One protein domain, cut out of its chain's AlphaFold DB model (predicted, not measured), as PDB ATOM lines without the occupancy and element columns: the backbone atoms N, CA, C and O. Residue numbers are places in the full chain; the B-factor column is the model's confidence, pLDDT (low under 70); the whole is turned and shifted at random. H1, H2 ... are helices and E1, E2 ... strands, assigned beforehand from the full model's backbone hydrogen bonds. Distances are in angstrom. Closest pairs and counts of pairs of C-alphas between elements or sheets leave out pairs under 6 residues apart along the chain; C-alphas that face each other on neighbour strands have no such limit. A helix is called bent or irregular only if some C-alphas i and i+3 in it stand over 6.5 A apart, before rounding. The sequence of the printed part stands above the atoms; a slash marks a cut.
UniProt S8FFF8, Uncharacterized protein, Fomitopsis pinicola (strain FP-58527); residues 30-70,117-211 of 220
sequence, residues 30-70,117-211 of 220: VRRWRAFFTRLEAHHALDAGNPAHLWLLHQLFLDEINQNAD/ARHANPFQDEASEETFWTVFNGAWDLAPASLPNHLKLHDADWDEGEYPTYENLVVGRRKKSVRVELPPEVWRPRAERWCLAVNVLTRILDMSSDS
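What this domain is: This is residues 30 to 70 and 117 to 211 of the 220 residues of an uncharacterized protein of Fomitopsis pinicola (strain FP-58527) (UniProt S8FFF8). One long helix, H4, runs through the body from the hairpin E1 E2 at one end to the last printed residues at the other; the first arm of the bent helix H2 packs on its residues 194 to 198, and H3 packs on its residues 193 to 204. H1 packs on the hairpin, near the earlier part of H4. The printed part has 136 residues, with four named helices and two named strands in the order H1 H2 H3 E1 E2 H4; the class is mostly helix, and the one sheet, E1 - E2, is antiparallel. The whole is compact, with a radius of gyration of the C-alphas of 15.9 A and spans of 49 by 33 by 30 A.

How they stand to each other: H1, residues 30 to 43, is near the hairpin of E1, residues 166 to 171, and E2, residues 176 to 181. The closest C-alphas of H1 and E1 are those of Ala 35 and Glu 167, 5.7 A apart. The strands are antiparallel at 150 degrees, with N 167 and O 180 at 2.9 A and N 178 and O 169 at 2.8 A, within hydrogen-bond range. H2, residues 51 to 70, was assigned as one helix by its hydrogen bonds but is bent: C-alphas 60 and 63 are 7.5 A apart, and its arms H2a, residues 51 to 60, and H2b, residues 63 to 70, stand at a steep tilt of 61 degrees. H2b and H1 are close but not clearly touching, with the closest C-alphas, Trp 33 and Ile 65, 7.9 A apart. H4, residues 184 to 210, touches H2a with residues 194 to 198 alone, the closest C-alphas being those of His 53 and Val 198, 7.5 A apart, at a steep tilt of 44 degrees, opposite ways. H4 touches H3, residues 126 to 141, with residues 193 to 204 alone, the closest C-alphas being those of Phe 136 and Ala 197, 6.1 A apart, at a steep tilt of 41 degrees, opposite ways. H2a and H3 are apart. Every O i to N i+4 pair is within hydrogen-bond range in H1, H2a, H2b and H3, and 21 of 23 are in H4.

Where its parts are: H1 begins at C-alpha 30 (44.564, -2.161, 7.417) and is 20.0 A long. H2a measures 14.3 A, H2b 10.5 A, H3 22.5 A, E1 15.1 A and E2 16.1 A. H4 runs 38.4 A to C-alpha 210 (9.458, -21.022, 3.996).

The domain as a whole: The C-alphas of Arg 174 and Ser 211, the two farthest apart, are 50.8 A apart. Residues 71 to 116 are not printed, and C-alphas 70 and 117 are 24.3 A apart across the cut. The link from H3 to E1, residues 142 to 165, is long. The mean pLDDT of the printed part is 83.5; residues 117 to 119, 144 to 145, 171 to 174 and 210 to 211 are under 70.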
ATOM      1  N   VAL A  30      45.383  -1.434   6.429       81.38
ATOM      2  CA  VAL A  30      44.564  -2.161   7.417       81.38
ATOM      3  C   VAL A  30      43.654  -1.222   8.213       81.38
ATOM      4  O   VAL A  30      42.488  -1.542   8.447       81.38
ATOM      5  N   ARG A  31      44.133  -0.031   8.606       83.06
ATOM      6  CA  ARG A  31      43.296   0.978   9.285       83.06
ATOM      7  C   ARG A  31      42.117   1.433   8.428       83.06
ATOM      8  O   ARG A  31      41.051   1.655   8.989       83.06
ATOM      9  N   ARG A  32      42.282   1.553   7.107       86.12
ATOM     10  CA  ARG A  32      41.196   1.972   6.205       86.12
ATOM     11  C   ARG A  32      40.133   0.887   6.080       86.12
ATOM     12  O   ARG A  32      38.962   1.176   6.276       86.12
ATOM     13  N   TRP A  33      40.541  -0.368   5.893       88.44
ATOM     14  CA  TRP A  33      39.611  -1.502   5.908       88.44
ATOM     15  C   TRP A  33      38.889  -1.647   7.250       88.44
ATOM     16  O   TRP A  33      37.681  -1.850   7.287       88.44
ATOM     17  N   ARG A  34      39.592  -1.453   8.371       87.62
ATOM     18  CA  ARG A  34      38.961  -1.454   9.696       87.62
ATOM     19  C   ARG A  34      37.929  -0.335   9.852       87.62
ATOM     20  O   ARG A  34      36.851  -0.583  10.382       87.62
ATOM     21  N   ALA A  35      38.270   0.878   9.422       88.81
ATOM     22  CA  ALA A  35      37.367   2.027   9.410       88.81
ATOM     23  C   ALA A  35      36.122   1.737   8.566       88.81
ATOM     24  O   ALA A  35      35.003   1.929   9.029       88.81
ATOM     25  N   PHE A  36      36.319   1.169   7.381       90.62
ATOM     26  CA  PHE A  36      35.236   0.751   6.508       90.62
ATOM     27  C   PHE A  36      34.314  -0.290   7.163       90.62
ATOM     28  O   PHE A  36      33.108  -0.078   7.200       90.62
ATOM     29  N   PHE A  37      34.852  -1.357   7.765       89.94
ATOM     30  CA  PHE A  37      34.021  -2.358   8.450       89.94
ATOM     31  C   PHE A  37      33.285  -1.799   9.667       89.94
ATOM     32  O   PHE A  37      32.123  -2.126   9.871       89.94
ATOM     33  N   THR A  38      33.913  -0.898  10.427       87.94
ATOM     34  CA  THR A  38      33.232  -0.204  11.537       87.94
ATOM     35  C   THR A  38      32.039   0.610  11.027       87.94
ATOM     36  O   THR A  38      30.970   0.586  11.633       87.94
ATOM     37  N   ARG A  39      32.184   1.278   9.876       88.25
ATOM     38  CA  ARG A  39      31.078   1.987   9.225       88.25
ATOM     39  C   ARG A  39      29.988   1.031   8.735       88.25
ATOM     40  O   ARG A  39      28.807   1.343   8.876       88.25
ATOM     41  N   LEU A  40      30.363  -0.123   8.176       89.38
ATOM     42  CA  LEU A  40      29.399  -1.138   7.745       89.38
ATOM     43  C   LEU A  40      28.564  -1.676   8.917       89.38
ATOM     44  O   LEU A  40      27.352  -1.816   8.776       89.38
ATOM     45  N   GLU A  41      29.182  -1.927  10.073       89.38
ATOM     46  CA  GLU A  41      28.471  -2.371  11.285       89.38
ATOM     47  C   GLU A  41      27.505  -1.298  11.806       89.38
ATOM     48  O   GLU A  41      26.392  -1.605  12.222       89.38
ATOM     49  N   ALA A  42      27.907  -0.026  11.759       86.12
ATOM     50  CA  ALA A  42      27.105   1.070  12.295       86.12
ATOM     51  C   ALA A  42      25.901   1.452  11.415       86.12
ATOM     52  O   ALA A  42      24.879   1.898  11.940       86.12
ATOM     53  N   HIS A  43      26.020   1.323  10.089       86.25
ATOM     54  CA  HIS A  43      25.058   1.922   9.153       86.25
ATOM     55  C   HIS A  43      24.502   0.969   8.092       86.25
ATOM     56  O   HIS A  43      23.401   1.206   7.602       86.25
ATOM     57  N   HIS A  44      25.215  -0.113   7.772       84.06
ATOM     58  CA  HIS A  44      24.936  -0.978   6.616       84.06
ATOM     59  C   HIS A  44      24.587  -2.418   7.023       84.06
ATOM     60  O   HIS A  44      24.820  -3.362   6.267       84.06
ATOM     61  N   ALA A  45      24.058  -2.584   8.242       85.75
ATOM     62  CA  ALA A  45      23.556  -3.845   8.797       85.75
ATOM     63  C   ALA A  45      24.566  -5.013   8.825       85.75
ATOM     64  O   ALA A  45      24.166  -6.178   8.887       85.75
ATOM     65  N   LEU A  46      25.876  -4.729   8.801       88.75
ATOM     66  CA  LEU A  46      26.882  -5.768   9.004       88.75
ATOM     67  C   LEU A  46      26.800  -6.300  10.440       88.75
ATOM     68  O   LEU A  46      26.842  -5.541  11.404       88.75
ATOM     69  N   ASP A  47      26.735  -7.624  10.560       87.06
ATOM     70  CA  ASP A  47      26.768  -8.341  11.836       87.06
ATOM     71  C   ASP A  47      27.943  -9.318  11.825       87.06
ATOM     72  O   ASP A  47      27.916 -10.331  11.124       87.06
ATOM     73  N   ALA A  48      28.975  -9.015  12.613       84.38
ATOM     74  CA  ALA A  48      30.158  -9.857  12.764       84.38
ATOM     75  C   ALA A  48      29.876 -11.185  13.495       84.38
ATOM     76  O   ALA A  48      30.721 -12.084  13.483       84.38
ATOM     77  N   GLY A  49      28.718 -11.322  14.151       84.94
ATOM     78  CA  GLY A  49      28.255 -12.567  14.756       84.94
ATOM     79  C   GLY A  49      27.589 -13.522  13.763       84.94
ATOM     80  O   GLY A  49      27.525 -14.723  14.034       84.94
ATOM     81  N   ASN A  50      27.134 -13.018  12.613       86.00
ATOM     82  CA  ASN A  50      26.442 -13.815  11.611       86.00
ATOM     83  C   ASN A  50      27.448 -14.483  10.645       86.00
ATOM     84  O   ASN A  50      28.116 -13.789   9.871       86.00
ATOM     85  N   PRO A  51      27.554 -15.828  10.622       87.06
ATOM     86  CA  PRO A  51      28.492 -16.533   9.747       87.06
ATOM     87  C   PRO A  51      28.223 -16.304   8.252       87.06
ATOM     88  O   PRO A  51      29.172 -16.346   7.470       87.06
ATOM     89  N   ALA A  52      26.973 -16.021   7.864       88.88
ATOM     90  CA  ALA A  52      26.591 -15.708   6.489       88.88
ATOM     91  C   ALA A  52      27.160 -14.354   6.043       88.88
ATOM     92  O   ALA A  52      27.696 -14.225   4.945       88.88
ATOM     93  N   HIS A  53      27.100 -13.352   6.928       90.38
ATOM     94  CA  HIS A  53      27.671 -12.031   6.672       90.38
ATOM     95  C   HIS A  53      29.192 -12.111   6.545       90.38
ATOM     96  O   HIS A  53      29.762 -11.512   5.637       90.38
ATOM     97  N   LEU A  54      29.850 -12.898   7.401       89.25
ATOM     98  CA  LEU A  54      31.293 -13.132   7.314       89.25
ATOM     99  C   LEU A  54      31.690 -13.857   6.025       89.25
ATOM    100  O   LEU A  54      32.676 -13.476   5.395       89.25
ATOM    101  N   TRP A  55      30.922 -14.875   5.623       91.12
ATOM    102  CA  TRP A  55      31.121 -15.554   4.342       91.12
ATOM    103  C   TRP A  55      31.015 -14.566   3.181       91.12
ATOM    104  O   TRP A  55      31.925 -14.496   2.360       91.12
ATOM    105  N   LEU A  56      29.971 -13.738   3.164       91.44
ATOM    106  CA  LEU A  56      29.765 -12.769   2.096       91.44
ATOM    107  C   LEU A  56      30.883 -11.720   2.045       91.44
ATOM    108  O   LEU A  56      31.373 -11.362   0.977       91.44
ATOM    109  N   LEU A  57      31.325 -11.256   3.210       91.31
ATOM    110  CA  LEU A  57      32.400 -10.278   3.342       91.31
ATOM    111  C   LEU A  57      33.722 -10.842   2.797       91.31
ATOM    112  O   LEU A  57      34.455 -10.131   2.110       91.31
ATOM    113  N   HIS A  58      33.987 -12.133   3.028       89.00
ATOM    114  CA  HIS A  58      35.117 -12.832   2.419       89.00
ATOM    115  C   HIS A  58      34.981 -12.900   0.894       89.00
ATOM    116  O   HIS A  58      35.919 -12.532   0.198       89.00
ATOM    117  N   GLN A  59      33.824 -13.306   0.367       90.31
ATOM    118  CA  GLN A  59      33.639 -13.432  -1.084       90.31
ATOM    119  C   GLN A  59      33.743 -12.092  -1.827       90.31
ATOM    120  O   GLN A  59      34.213 -12.046  -2.958       90.31
ATOM    121  N   LEU A  60      33.313 -10.989  -1.209       90.12
ATOM    122  CA  LEU A  60      33.318  -9.679  -1.864       90.12
ATOM    123  C   LEU A  60      34.655  -8.949  -1.768       90.12
ATOM    124  O   LEU A  60      35.039  -8.273  -2.719       90.12
ATOM    125  N   PHE A  61      35.327  -9.019  -0.616       91.12
ATOM    126  CA  PHE A  61      36.429  -8.105  -0.311       91.12
ATOM    127  C   PHE A  61      37.765  -8.790  -0.050       91.12
ATOM    128  O   PHE A  61      38.773  -8.090  -0.000       91.12
ATOM    129  N   LEU A  62      37.823 -10.116   0.121       88.25
ATOM    130  CA  LEU A  62      39.084 -10.787   0.450       88.25
ATOM    131  C   LEU A  62      40.133 -10.600  -0.649       88.25
ATOM    132  O   LEU A  62      41.275 -10.267  -0.341       88.25
ATOM    133  N   ASP A  63      39.736 -10.731  -1.912       85.38
ATOM    134  CA  ASP A  63      40.640 -10.528  -3.047       85.38
ATOM    135  C   ASP A  63      41.126  -9.076  -3.131       85.38
ATOM    136  O   ASP A  63      42.314  -8.829  -3.315       85.38
ATOM    137  N   GLU A  64      40.241  -8.102  -2.898       86.94
ATOM    138  CA  GLU A  64      40.616  -6.684  -2.865       86.94
ATOM    139  C   GLU A  64      41.559  -6.357  -1.695       86.94
ATOM    140  O   GLU A  64      42.490  -5.565  -1.843       86.94
ATOM    141  N   ILE A  65      41.337  -6.968  -0.527       86.06
ATOM    142  CA  ILE A  65      42.208  -6.827   0.646       86.06
ATOM    143  C   ILE A  65      43.585  -7.424   0.358       86.06
ATOM    144  O   ILE A  65      44.589  -6.795   0.693       86.06
ATOM    145  N   ASN A  66      43.636  -8.603  -0.266       83.75
ATOM    146  CA  ASN A  66      44.885  -9.260  -0.643       83.75
ATOM    147  C   ASN A  66      45.649  -8.430  -1.677       83.75
ATOM    148  O   ASN A  66      46.823  -8.145  -1.466       83.75
ATOM    149  N   GLN A  67      44.971  -7.928  -2.714       83.50
ATOM    150  CA  GLN A  67      45.594  -7.042  -3.697       83.50
ATOM    151  C   GLN A  67      46.132  -5.765  -3.040       83.50
ATOM    152  O   GLN A  67      47.255  -5.355  -3.301       83.50
ATOM    153  N   ASN A  68      45.375  -5.146  -2.129       83.31
ATOM    154  CA  ASN A  68      45.848  -3.976  -1.379       83.31
ATOM    155  C   ASN A  68      47.056  -4.295  -0.485       83.31
ATOM    156  O   ASN A  68      47.888  -3.415  -0.251       83.31
ATOM    157  N   ALA A  69      47.145  -5.521   0.034       78.69
ATOM    158  CA  ALA A  69      48.314  -5.976   0.769       78.69
ATOM    159  C   ALA A  69      49.527  -6.113  -0.162       78.69
ATOM    160  O   ALA A  69      50.603  -5.633   0.190       78.69
ATOM    161  N   ASP A  70      49.343  -6.690  -1.349       77.69
ATOM    162  CA  ASP A  70      50.398  -6.849  -2.353       77.69
ATOM    163  C   ASP A  70      50.899  -5.495  -2.876       77.69
ATOM    164  O   ASP A  70      52.105  -5.241  -2.846       77.69
ATOM    165  N   ALA A 117      36.004 -16.053  13.636       54.28
ATOM    166  CA  ALA A 117      34.610 -16.417  13.506       54.28
ATOM    167  C   ALA A 117      34.470 -17.285  12.246       54.28
ATOM    168  O   ALA A 117      35.049 -16.989  11.201       54.28
ATOM    169  N   ARG A 118      33.805 -18.433  12.382       57.22
ATOM    170  CA  ARG A 118      33.700 -19.388  11.279       57.22
ATOM    171  C   ARG A 118      32.773 -18.783  10.232       57.22
ATOM    172  O   ARG A 118      31.607 -18.552  10.530       57.22
ATOM    173  N   HIS A 119      33.286 -18.548   9.032       67.38
ATOM    174  CA  HIS A 119      32.459 -18.275   7.865       67.38
ATOM    175  C   HIS A 119      31.933 -19.621   7.348       67.38
ATOM    176  O   HIS A 119      32.707 -20.494   6.952       67.38
ATOM    177  N   ALA A 120      30.626 -19.835   7.415       76.75
ATOM    178  CA  ALA A 120      29.988 -21.003   6.818       76.75
ATOM    179  C   ALA A 120      29.238 -20.527   5.579       76.75
ATOM    180  O   ALA A 120      28.600 -19.477   5.644       76.75
ATOM    181  N   ASN A 121      29.338 -21.280   4.479       82.06
ATOM    182  CA  ASN A 121      28.494 -21.028   3.318       82.06
ATOM    183  C   ASN A 121      27.029 -21.059   3.792       82.06
ATOM    184  O   ASN A 121      26.631 -22.064   4.389       82.06
ATOM    185  N   PRO A 122      26.272 -19.960   3.637       83.44
ATOM    186  CA  PRO A 122      24.903 -19.895   4.127       83.44
ATOM    187  C   PRO A 122      23.922 -20.687   3.256       83.44
ATOM    188  O   PRO A 122      22.796 -20.924   3.691       83.44
ATOM    189  N   PHE A 123      24.332 -21.103   2.056       84.62
ATOM    190  CA  PHE A 123      23.511 -21.890   1.146       84.62
ATOM    191  C   PHE A 123      23.624 -23.388   1.446       84.62
ATOM    192  O   PHE A 123      24.687 -23.896   1.803       84.62
ATOM    193  N   GLN A 124      22.501 -24.099   1.318       78.38
ATOM    194  CA  GLN A 124      22.426 -25.543   1.568       78.38
ATOM    195  C   GLN A 124      22.986 -26.361   0.397       78.38
ATOM    196  O   GLN A 124      23.448 -27.487   0.587       78.38
ATOM    197  N   ASP A 125      22.952 -25.784  -0.801       83.31
ATOM    198  CA  ASP A 125      23.311 -26.404  -2.066       83.31
ATOM    199  C   ASP A 125      23.977 -25.391  -3.017       83.31
ATOM    200  O   ASP A 125      23.824 -24.175  -2.878       83.31
ATOM    201  N   GLU A 126      24.716 -25.913  -3.995       85.75
ATOM    202  CA  GLU A 126      25.456 -25.124  -4.991       85.75
ATOM    203  C   GLU A 126      24.527 -24.325  -5.924       85.75
ATOM    204  O   GLU A 126      24.891 -23.235  -6.358       85.75
ATOM    205  N   ALA A 127      23.303 -24.799  -6.186       86.00
ATOM    206  CA  ALA A 127      22.366 -24.102  -7.070       86.00
ATOM    207  C   ALA A 127      21.792 -22.835  -6.413       86.00
ATOM    208  O   ALA A 127      21.608 -21.813  -7.080       86.00
ATOM    209  N   SER A 128      21.552 -22.861  -5.101       85.19
ATOM    210  CA  SER A 128      21.180 -21.678  -4.317       85.19
ATOM    211  C   SER A 128      22.296 -20.623  -4.312       85.19
ATOM    212  O   SER A 128      22.019 -19.428  -4.441       85.19
ATOM    213  N   GLU A 129      23.558 -21.056  -4.231       88.75
ATOM    214  CA  GLU A 129      24.720 -20.168  -4.349       88.75
ATOM    215  C   GLU A 129      24.853 -19.572  -5.763       88.75
ATOM    216  O   GLU A 129      25.045 -18.365  -5.916       88.75
ATOM    217  N   GLU A 130      24.687 -20.379  -6.814       89.69
ATOM    218  CA  GLU A 130      24.695 -19.900  -8.203       89.69
ATOM    219  C   GLU A 130      23.555 -18.904  -8.464       89.69
ATOM    220  O   GLU A 130      23.742 -17.869  -9.116       89.69
ATOM    221  N   THR A 131      22.377 -19.174  -7.898       90.19
ATOM    222  CA  THR A 131      21.228 -18.266  -7.951       90.19
ATOM    223  C   THR A 131      21.560 -16.940  -7.277       90.19
ATOM    224  O   THR A 131      21.278 -15.883  -7.845       90.19
ATOM    225  N   PHE A 132      22.207 -16.971  -6.107       93.25
ATOM    226  CA  PHE A 132      22.678 -15.766  -5.430       93.25
ATOM    227  C   PHE A 132      23.593 -14.934  -6.325       93.25
ATOM    228  O   PHE A 132      23.313 -13.753  -6.535       93.25
ATOM    229  N   TRP A 133      24.634 -15.538  -6.901       93.19
ATOM    230  CA  TRP A 133      25.570 -14.813  -7.760       93.19
ATOM    231  C   TRP A 133      24.903 -14.267  -9.021       93.19
ATOM    232  O   TRP A 133      25.166 -13.132  -9.413       93.19
ATOM    233  N   THR A 134      23.991 -15.029  -9.622       92.38
ATOM    234  CA  THR A 134      23.243 -14.605 -10.812       92.38
ATOM    235  C   THR A 134      22.358 -13.396 -10.515       92.38
ATOM    236  O   THR A 134      22.403 -12.397 -11.237       92.38
ATOM    237  N   VAL A 135      21.578 -13.453  -9.431       91.69
ATOM    238  CA  VAL A 135      20.689 -12.356  -9.023       91.69
ATOM    239  C   VAL A 135      21.497 -11.136  -8.596       91.69
ATOM    240  O   VAL A 135      21.163 -10.017  -8.984       91.69
ATOM    241  N   PHE A 136      22.569 -11.338  -7.831       92.75
ATOM    242  CA  PHE A 136      23.445 -10.264  -7.384       92.75
ATOM    243  C   PHE A 136      24.103  -9.536  -8.561       92.75
ATOM    244  O   PHE A 136      24.008  -8.314  -8.634       92.75
ATOM    245  N   ASN A 137      24.704 -10.265  -9.505       91.69
ATOM    246  CA  ASN A 137      25.357  -9.665 -10.671       91.69
ATOM    247  C   ASN A 137      24.346  -8.941 -11.568       91.69
ATOM    248  O   ASN A 137      24.578  -7.797 -11.946       91.69
ATOM    249  N   GLY A 138      23.179  -9.544 -11.822       90.00
ATOM    250  CA  GLY A 138      22.121  -8.880 -12.586       90.00
ATOM    251  C   GLY A 138      21.598  -7.612 -11.903       90.00
ATOM    252  O   GLY A 138      21.342  -6.607 -12.561       90.00
ATOM    253  N   ALA A 139      21.469  -7.619 -10.573       87.69
ATOM    254  CA  ALA A 139      21.080  -6.432  -9.820       87.69
ATOM    255  C   ALA A 139      22.188  -5.365  -9.797       87.69
ATOM    256  O   ALA A 139      21.875  -4.174  -9.798       87.69
ATOM    257  N   TRP A 140      23.458  -5.779  -9.787       88.44
ATOM    258  CA  TRP A 140      24.619  -4.890  -9.835       88.44
ATOM    259  C   TRP A 140      24.737  -4.189 -11.191       88.44
ATOM    260  O   TRP A 140      24.947  -2.980 -11.233       88.44
ATOM    261  N   ASP A 141      24.482  -4.901 -12.290       87.44
ATOM    262  CA  ASP A 141      24.464  -4.329 -13.644       87.44
ATOM    263  C   ASP A 141      23.351  -3.280 -13.839       87.44
ATOM    264  O   ASP A 141      23.439  -2.418 -14.714       87.44
ATOM    265  N   LEU A 142      22.305  -3.329 -13.006       83.25
ATOM    266  CA  LEU A 142      21.191  -2.376 -12.987       83.25
ATOM    267  C   LEU A 142      21.355  -1.262 -11.930       83.25
ATOM    268  O   LEU A 142      20.451  -0.434 -11.759       83.25
ATOM    269  N   ALA A 143      22.476  -1.224 -11.200       75.81
ATOM    270  CA  ALA A 143      22.755  -0.171 -10.228       75.81
ATOM    271  C   ALA A 143      22.880   1.206 -10.923       75.81
ATOM    272  O   ALA A 143      23.403   1.293 -12.037       75.81
ATOM    273  N   PRO A 144      22.402   2.307 -10.302       69.44
ATOM    274  CA  PRO A 144      21.984   2.432  -8.900       69.44
ATOM    275  C   PRO A 144      20.492   2.164  -8.621       69.44
ATOM    276  O   PRO A 144      20.080   2.232  -7.468       69.44
ATOM    277  N   ALA A 145      19.661   1.862  -9.626       67.81
ATOM    278  CA  ALA A 145      18.204   1.749  -9.451       67.81
ATOM    279  C   ALA A 145      17.762   0.584  -8.537       67.81
ATOM    280  O   ALA A 145      16.642   0.581  -8.029       67.81
ATOM    281  N   SER A 146      18.638  -0.400  -8.336       71.88
ATOM    282  CA  SER A 146      18.434  -1.580  -7.493       71.88
ATOM    283  C   SER A 146      18.893  -1.398  -6.038       71.88
ATOM    284  O   SER A 146      18.685  -2.306  -5.227       71.88
ATOM    285  N   LEU A 147      19.516  -0.263  -5.689       78.06
ATOM    286  CA  LEU A 147      20.092  -0.061  -4.360       78.06
ATOM    287  C   LEU A 147      19.000   0.090  -3.283       78.06
ATOM    288  O   LEU A 147      18.036   0.834  -3.474       78.06
ATOM    289  N   PRO A 148      19.123  -0.590  -2.128       75.62
ATOM    290  CA  PRO A 148      18.129  -0.475  -1.071       75.62
ATOM    291  C   PRO A 148      18.177   0.891  -0.368       75.62
ATOM    292  O   PRO A 148      19.151   1.221   0.305       75.62
ATOM    293  N   ASN A 149      17.066   1.633  -0.414       72.25
ATOM    294  CA  ASN A 149      16.944   2.962   0.212       72.25
ATOM    295  C   ASN A 149      17.092   2.970   1.749       72.25
ATOM    296  O   ASN A 149      17.240   4.028   2.342       72.25
ATOM    297  N   HIS A 150      17.002   1.818   2.422       74.31
ATOM    298  CA  HIS A 150      17.017   1.741   3.890       74.31
ATOM    299  C   HIS A 150      18.420   1.575   4.493       74.31
ATOM    300  O   HIS A 150      18.554   1.570   5.714       74.31
ATOM    301  N   LEU A 151      19.460   1.434   3.663       75.06
ATOM    302  CA  LEU A 151      20.829   1.145   4.105       75.06
ATOM    303  C   LEU A 151      21.754   2.372   4.064       75.06
ATOM    304  O   LEU A 151      22.953   2.228   3.906       75.06
ATOM    305  N   LYS A 152      21.225   3.593   4.207       74.50
ATOM    306  CA  LYS A 152      22.035   4.825   4.339       74.50
ATOM    307  C   LYS A 152      23.108   5.031   3.253       74.50
ATOM    308  O   LYS A 152      24.226   5.483   3.528       74.50
ATOM    309  N   LEU A 153      22.783   4.667   2.015       78.00
ATOM    310  CA  LEU A 153      23.673   4.798   0.855       78.00
ATOM    311  C   LEU A 153      23.531   6.148   0.148       78.00
ATOM    312  O   LEU A 153      24.409   6.521  -0.630       78.00
ATOM    313  N   HIS A 154      22.435   6.869   0.389       75.12
ATOM    314  CA  HIS A 154      22.181   8.143  -0.260       75.12
ATOM    315  C   HIS A 154      22.714   9.290   0.584       75.12
ATOM    316  O   HIS A 154      22.651   9.273   1.809       75.12
ATOM    317  N   ASP A 155      23.194  10.333  -0.087       77.12
ATOM    318  CA  ASP A 155      23.737  11.529   0.559       77.12
ATOM    319  C   ASP A 155      22.711  12.186   1.511       77.12
ATOM    320  O   ASP A 155      23.067  12.697   2.567       77.12
ATOM    321  N   ALA A 156      21.414  12.061   1.202       76.12
ATOM    322  CA  ALA A 156      20.307  12.542   2.032       76.12
ATOM    323  C   ALA A 156      20.107  11.781   3.361       76.12
ATOM    324  O   ALA A 156      19.406  12.281   4.239       76.12
ATOM    325  N   ASP A 157      20.699  10.594   3.522       79.75
ATOM    326  CA  ASP A 157      20.595   9.790   4.750       79.75
ATOM    327  C   ASP A 157      21.550  10.266   5.863       79.75
ATOM    328  O   ASP A 157      21.532   9.737   6.987       79.75
ATOM    329  N   TRP A 158      22.398  11.247   5.538       80.00
ATOM    330  CA  TRP A 158      23.450  11.789   6.387       80.00
ATOM    331  C   TRP A 158      23.142  13.228   6.799       80.00
ATOM    332  O   TRP A 158      22.667  14.027   5.996       80.00
ATOM    333  N   ASP A 159      23.459  13.574   8.051       76.94
ATOM    334  CA  ASP A 159      23.139  14.885   8.641       76.94
ATOM    335  C   ASP A 159      23.788  16.061   7.888       76.94
ATOM    336  O   ASP A 159      23.243  17.164   7.857       76.94
ATOM    337  N   GLU A 160      24.944  15.825   7.262       76.81
ATOM    338  CA  GLU A 160      25.668  16.810   6.446       76.81
ATOM    339  C   GLU A 160      25.213  16.822   4.974       76.81
ATOM    340  O   GLU A 160      25.644  17.683   4.208       76.81
ATOM    341  N   GLY A 161      24.319  15.910   4.574       78.81
ATOM    342  CA  GLY A 161      23.820  15.801   3.203       78.81
ATOM    343  C   GLY A 161      24.837  15.248   2.200       78.81
ATOM    344  O   GLY A 161      24.673  15.480   1.005       78.81
ATOM    345  N   GLU A 162      25.884  14.562   2.672       82.38
ATOM    346  CA  GLU A 162      26.941  13.940   1.866       82.38
ATOM    347  C   GLU A 162      27.411  12.626   2.513       82.38
ATOM    348  O   GLU A 162      27.460  12.503   3.742       82.38
ATOM    349  N   TYR A 163      27.785  11.635   1.693       82.50
ATOM    350  CA  TYR A 163      28.393  10.400   2.183       82.50
ATOM    351  C   TYR A 163      29.728  10.666   2.920       82.50
ATOM    352  O   TYR A 163      30.636  11.279   2.352       82.50
ATOM    353  N   PRO A 164      29.928  10.160   4.153       85.62
ATOM    354  CA  PRO A 164      31.071  10.543   4.974       85.62
ATOM    355  C   PRO A 164      32.431  10.189   4.370       85.62
ATOM    356  O   PRO A 164      32.717   9.035   4.026       85.62
ATOM    357  N   THR A 165      33.332  11.166   4.384       87.50
ATOM    358  CA  THR A 165      34.699  11.052   3.853       87.50
ATOM    359  C   THR A 165      35.713  10.509   4.860       87.50
ATOM    360  O   THR A 165      36.865  10.277   4.507       87.50
ATOM    361  N   TYR A 166      35.323  10.281   6.118       87.25
ATOM    362  CA  TYR A 166      36.210   9.767   7.166       87.25
ATOM    363  C   TYR A 166      35.457   8.956   8.226       87.25
ATOM    364  O   TYR A 166      34.237   9.037   8.338       87.25
ATOM    365  N   GLU A 167      36.191   8.170   9.011       87.00
ATOM    366  CA  GLU A 167      35.671   7.419  10.157       87.00
ATOM    367  C   GLU A 167      36.620   7.549  11.352       87.00
ATOM    368  O   GLU A 167      37.846   7.604  11.193       87.00
ATOM    369  N   ASN A 168      36.072   7.584  12.566       85.19
ATOM    370  CA  ASN A 168      36.869   7.700  13.783       85.19
ATOM    371  C   ASN A 168      37.085   6.331  14.423       85.19
ATOM    372  O   ASN A 168      36.201   5.764  15.061       85.19
ATOM    373  N   LEU A 169      38.308   5.819  14.318       82.75
ATOM    374  CA  LEU A 169      38.686   4.567  14.952       82.75
ATOM    375  C   LEU A 169      39.219   4.789  16.361       82.75
ATOM    376  O   LEU A 169      40.158   5.549  16.584       82.75
ATOM    377  N   VAL A 170      38.724   4.005  17.313       77.69
ATOM    378  CA  VAL A 170      39.365   3.879  18.624       77.69
ATOM    379  C   VAL A 170      40.544   2.913  18.492       77.69
ATOM    380  O   VAL A 170      40.365   1.744  18.128       77.69
ATOM    381  N   VAL A 171      41.761   3.403  18.754       67.38
ATOM    382  CA  VAL A 171      43.014   2.648  18.599       67.38
ATOM    383  C   VAL A 171      43.806   2.610  19.911       67.38
ATOM    384  O   VAL A 171      43.943   3.600  20.638       67.38
ATOM    385  N   GLY A 172      44.380   1.438  20.195       61.56
ATOM    386  CA  GLY A 172      45.327   1.214  21.286       61.56
ATOM    387  C   GLY A 172      44.698   1.091  22.679       61.56
ATOM    388  O   GLY A 172      43.533   1.401  22.914       61.56
ATOM    389  N   ARG A 173      45.517   0.663  23.652       58.12
ATOM    390  CA  ARG A 173      45.084   0.438  25.050       58.12
ATOM    391  C   ARG A 173      44.558   1.696  25.750       58.12
ATOM    392  O   ARG A 173      43.811   1.587  26.711       58.12
ATOM    393  N   ARG A 174      44.944   2.883  25.270       65.81
ATOM    394  CA  ARG A 174      44.500   4.184  25.799       65.81
ATOM    395  C   ARG A 174      43.266   4.750  25.083       65.81
ATOM    396  O   ARG A 174      42.931   5.899  25.331       65.81
ATOM    397  N   LYS A 175      42.610   3.969  24.209       71.62
ATOM    398  CA  LYS A 175      41.405   4.365  23.458       71.62
ATOM    399  C   LYS A 175      41.548   5.724  22.757       71.62
ATOM    400  O   LYS A 175      40.652   6.560  22.808       71.62
ATOM    401  N   LYS A 176      42.695   5.967  22.119       74.19
ATOM    402  CA  LYS A 176      42.902   7.213  21.377       74.19
ATOM    403  C   LYS A 176      42.059   7.157  20.102       74.19
ATOM    404  O   LYS A 176      42.162   6.180  19.364       74.19
ATOM    405  N   SER A 177      41.252   8.187  19.862       81.19
ATOM    406  CA  SER A 177      40.540   8.337  18.591       81.19
ATOM    407  C   SER A 177      41.529   8.725  17.494       81.19
ATOM    408  O   SER A 177      42.344   9.637  17.676       81.19
ATOM    409  N   VAL A 178      41.490   8.000  16.384       83.81
ATOM    410  CA  VAL A 178      42.276   8.248  15.181       83.81
ATOM    411  C   VAL A 178      41.292   8.408  14.036       83.81
ATOM    412  O   VAL A 178      40.563   7.473  13.711       83.81
ATOM    413  N   ARG A 179      41.296   9.592  13.428       86.75
ATOM    414  CA  ARG A 179      40.555   9.859  12.199       86.75
ATOM    415  C   ARG A 179      41.232   9.132  11.041       86.75
ATOM    416  O   ARG A 179      42.443   9.259  10.858       86.75
ATOM    417  N   VAL A 180      40.455   8.362  10.292       86.31
ATOM    418  CA  VAL A 180      40.898   7.645   9.097       86.31
ATOM    419  C   VAL A 180      40.094   8.158   7.915       86.31
ATOM    420  O   VAL A 180      38.870   8.070   7.923       86.31
ATOM    421  N   GLU A 181      40.782   8.692   6.910       86.62
ATOM    422  CA  GLU A 181      40.136   9.133   5.673       86.62
ATOM    423  C   GLU A 181      39.647   7.922   4.867       86.62
ATOM    424  O   GLU A 181      40.373   6.943   4.663       86.62
ATOM    425  N   LEU A 182      38.412   8.024   4.392       87.88
ATOM    426  CA  LEU A 182      37.709   7.078   3.542       87.88
ATOM    427  C   LEU A 182      37.123   7.838   2.341       87.88
ATOM    428  O   LEU A 182      35.945   8.193   2.364       87.88
ATOM    429  N   PRO A 183      37.933   8.079   1.293       88.06
ATOM    430  CA  PRO A 183      37.475   8.747   0.079       88.06
ATOM    431  C   PRO A 183      36.239   8.047  -0.517       88.06
ATOM    432  O   PRO A 183      36.285   6.829  -0.750       88.06
ATOM    433  N   PRO A 184      35.125   8.765  -0.731       84.81
ATOM    434  CA  PRO A 184      33.870   8.163  -1.162       84.81
ATOM    435  C   PRO A 184      34.006   7.487  -2.528       84.81
ATOM    436  O   PRO A 184      33.387   6.456  -2.744       84.81
ATOM    437  N   GLU A 185      34.891   7.958  -3.404       85.94
ATOM    438  CA  GLU A 185      35.132   7.389  -4.738       85.94
ATOM    439  C   GLU A 185      35.588   5.926  -4.678       85.94
ATOM    440  O   GLU A 185      35.344   5.150  -5.597       85.94
ATOM    441  N   VAL A 186      36.251   5.549  -3.583       86.81
ATOM    442  CA  VAL A 186      36.788   4.202  -3.369       86.81
ATOM    443  C   VAL A 186      35.872   3.385  -2.460       86.81
ATOM    444  O   VAL A 186      35.641   2.201  -2.700       86.81
ATOM    445  N   TRP A 187      35.357   3.994  -1.389       89.56
ATOM    446  CA  TRP A 187      34.672   3.259  -0.322       89.56
ATOM    447  C   TRP A 187      33.150   3.243  -0.446       89.56
ATOM    448  O   TRP A 187      32.522   2.327   0.086       89.56
ATOM    449  N   ARG A 188      32.540   4.202  -1.151       87.31
ATOM    450  CA  ARG A 188      31.092   4.198  -1.400       87.31
ATOM    451  C   ARG A 188      30.683   3.059  -2.342       87.31
ATOM    452  O   ARG A 188      29.813   2.300  -1.926       87.31
ATOM    453  N   PRO A 189      31.341   2.815  -3.498       89.38
ATOM    454  CA  PRO A 189      30.985   1.679  -4.353       89.38
ATOM    455  C   PRO A 189      31.097   0.331  -3.629       89.38
ATOM    456  O   PRO A 189      30.292  -0.570  -3.839       89.38
ATOM    457  N   ARG A 190      32.063   0.197  -2.711       91.56
ATOM    458  CA  ARG A 190      32.199  -0.994  -1.856       91.56
ATOM    459  C   ARG A 190      31.041  -1.138  -0.872       91.56
ATOM    460  O   ARG A 190      30.554  -2.248  -0.675       91.56
ATOM    461  N   ALA A 191      30.595  -0.041  -0.259       90.56
ATOM    462  CA  ALA A 191      29.422  -0.051   0.614       90.56
ATOM    463  C   ALA A 191      28.144  -0.398  -0.164       90.56
ATOM    464  O   ALA A 191      27.355  -1.216   0.301       90.56
ATOM    465  N   GLU A 192      27.975   0.154  -1.365       89.94
ATOM    466  CA  GLU A 192      26.866  -0.167  -2.271       89.94
ATOM    467  C   GLU A 192      26.867  -1.659  -2.631       89.94
ATOM    468  O   GLU A 192      25.842  -2.329  -2.500       89.94
ATOM    469  N   ARG A 193      28.040  -2.204  -2.987       91.50
ATOM    470  CA  ARG A 193      28.231  -3.628  -3.291       91.50
ATOM    471  C   ARG A 193      27.840  -4.520  -2.115       91.50
ATOM    472  O   ARG A 193      27.108  -5.488  -2.302       91.50
ATOM    473  N   TRP A 194      28.292  -4.171  -0.910       92.75
ATOM    474  CA  TRP A 194      27.924  -4.868   0.324       92.75
ATOM    475  C   TRP A 194      26.411  -4.853   0.555       92.75
ATOM    476  O   TRP A 194      25.802  -5.902   0.741       92.75
ATOM    477  N   CYS A 195      25.796  -3.674   0.507       90.94
ATOM    478  CA  CYS A 195      24.376  -3.502   0.794       90.94
ATOM    479  C   CYS A 195      23.484  -4.258  -0.186       90.94
ATOM    480  O   CYS A 195      22.505  -4.886   0.220       90.94
ATOM    481  N   LEU A 196      23.829  -4.219  -1.474       90.19
ATOM    482  CA  LEU A 196      23.110  -4.974  -2.489       90.19
ATOM    483  C   LEU A 196      23.239  -6.478  -2.238       90.19
ATOM    484  O   LEU A 196      22.241  -7.196  -2.256       90.19
ATOM    485  N   ALA A 197      24.452  -6.945  -1.948       91.81
ATOM    486  CA  ALA A 197      24.711  -8.352  -1.702       91.81
ATOM    487  C   ALA A 197      23.982  -8.870  -0.457       91.81
ATOM    488  O   ALA A 197      23.347  -9.918  -0.521       91.81
ATOM    489  N   VAL A 198      24.001  -8.122   0.651       91.19
ATOM    490  CA  VAL A 198      23.239  -8.466   1.860       91.19
ATOM    491  C   VAL A 198      21.747  -8.506   1.560       91.19
ATOM    492  O   VAL A 198      21.072  -9.444   1.969       91.19
ATOM    493  N   ASN A 199      21.223  -7.544   0.798       90.19
ATOM    494  CA  ASN A 199      19.805  -7.528   0.452       90.19
ATOM    495  C   ASN A 199      19.378  -8.759  -0.363       90.19
ATOM    496  O   ASN A 199      18.334  -9.349  -0.085       90.19
ATOM    497  N   VAL A 200      20.188  -9.158  -1.348       90.94
ATOM    498  CA  VAL A 200      19.952 -10.375  -2.139       90.94
ATOM    499  C   VAL A 200      20.079 -11.621  -1.262       90.94
ATOM    500  O   VAL A 200      19.212 -12.491  -1.316       90.94
ATOM    501  N   LEU A 201      21.108 -11.681  -0.412       91.12
ATOM    502  CA  LEU A 201      21.347 -12.796   0.501       91.12
ATOM    503  C   LEU A 201      20.155 -13.011   1.439       91.12
ATOM    504  O   LEU A 201      19.635 -14.120   1.505       91.12
ATOM    505  N   THR A 202      19.687 -11.961   2.120       89.50
ATOM    506  CA  THR A 202      18.536 -12.046   3.030       89.50
ATOM    507  C   THR A 202      17.296 -12.564   2.305       89.50
ATOM    508  O   THR A 202      16.659 -13.492   2.785       89.50
ATOM    509  N   ARG A 203      17.003 -12.052   1.101       89.00
ATOM    510  CA  ARG A 203      15.839 -12.496   0.316       89.00
ATOM    511  C   ARG A 203      15.904 -13.974  -0.064       89.00
ATOM    512  O   ARG A 203      14.888 -14.656   0.007       89.00
ATOM    513  N   ILE A 204      17.072 -14.466  -0.473       88.75
ATOM    514  CA  ILE A 204      17.238 -15.875  -0.862       88.75
ATOM    515  C   ILE A 204      17.130 -16.791   0.359       88.75
ATOM    516  O   ILE A 204      16.455 -17.820   0.296       88.75
ATOM    517  N   LEU A 205      17.747 -16.410   1.481       87.12
ATOM    518  CA  LEU A 205      17.669 -17.186   2.717       87.12
ATOM    519  C   LEU A 205      16.237 -17.248   3.267       87.12
ATOM    520  O   LEU A 205      15.789 -18.336   3.635       87.12
ATOM    521  N   ASP A 206      15.493 -16.141   3.233       85.94
ATOM    522  CA  ASP A 206      14.085 -16.110   3.646       85.94
ATOM    523  C   ASP A 206      13.234 -17.074   2.795       85.94
ATOM    524  O   ASP A 206      12.503 -17.901   3.343       85.94
ATOM    525  N   MET A 207      13.406 -17.078   1.465       81.00
ATOM    526  CA  MET A 207      12.689 -17.996   0.561       81.00
ATOM    527  C   MET A 207      12.993 -19.481   0.827       81.00
ATOM    528  O   MET A 207      12.114 -20.338   0.686       81.00
ATOM    529  N   SER A 208      14.230 -19.803   1.217       74.44
ATOM    530  CA  SER A 208      14.612 -21.178   1.568       74.44
ATOM    531  C   SER A 208      14.026 -21.650   2.906       74.44
ATOM    532  O   SER A 208      13.824 -22.846   3.110       74.44
ATOM    533  N   SER A 209      13.721 -20.723   3.820       73.50
ATOM    534  CA  SER A 209      13.151 -21.063   5.126       73.50
ATOM    535  C   SER A 209      11.669 -21.453   5.027       73.50
ATOM    536  O   SER A 209      11.253 -22.448   5.628       73.50
ATOM    537  N   ASP A 210      10.896 -20.773   4.177       69.25
ATOM    538  CA  ASP A 210       9.458 -21.022   3.996       69.25
ATOM    539  C   ASP A 210       9.152 -22.381   3.342       69.25
ATOM    540  O   ASP A 210       8.157 -23.032   3.667       69.25
ATOM    541  N   SER A 211      10.031 -22.862   2.462       61.00
ATOM    542  CA  SER A 211       9.860 -24.137   1.747       61.00
ATOM    543  C   SER A 211      10.058 -25.376   2.634       61.00
ATOM    544  O   SER A 211       9.651 -26.476   2.258       61.00
TER     545      SER A 211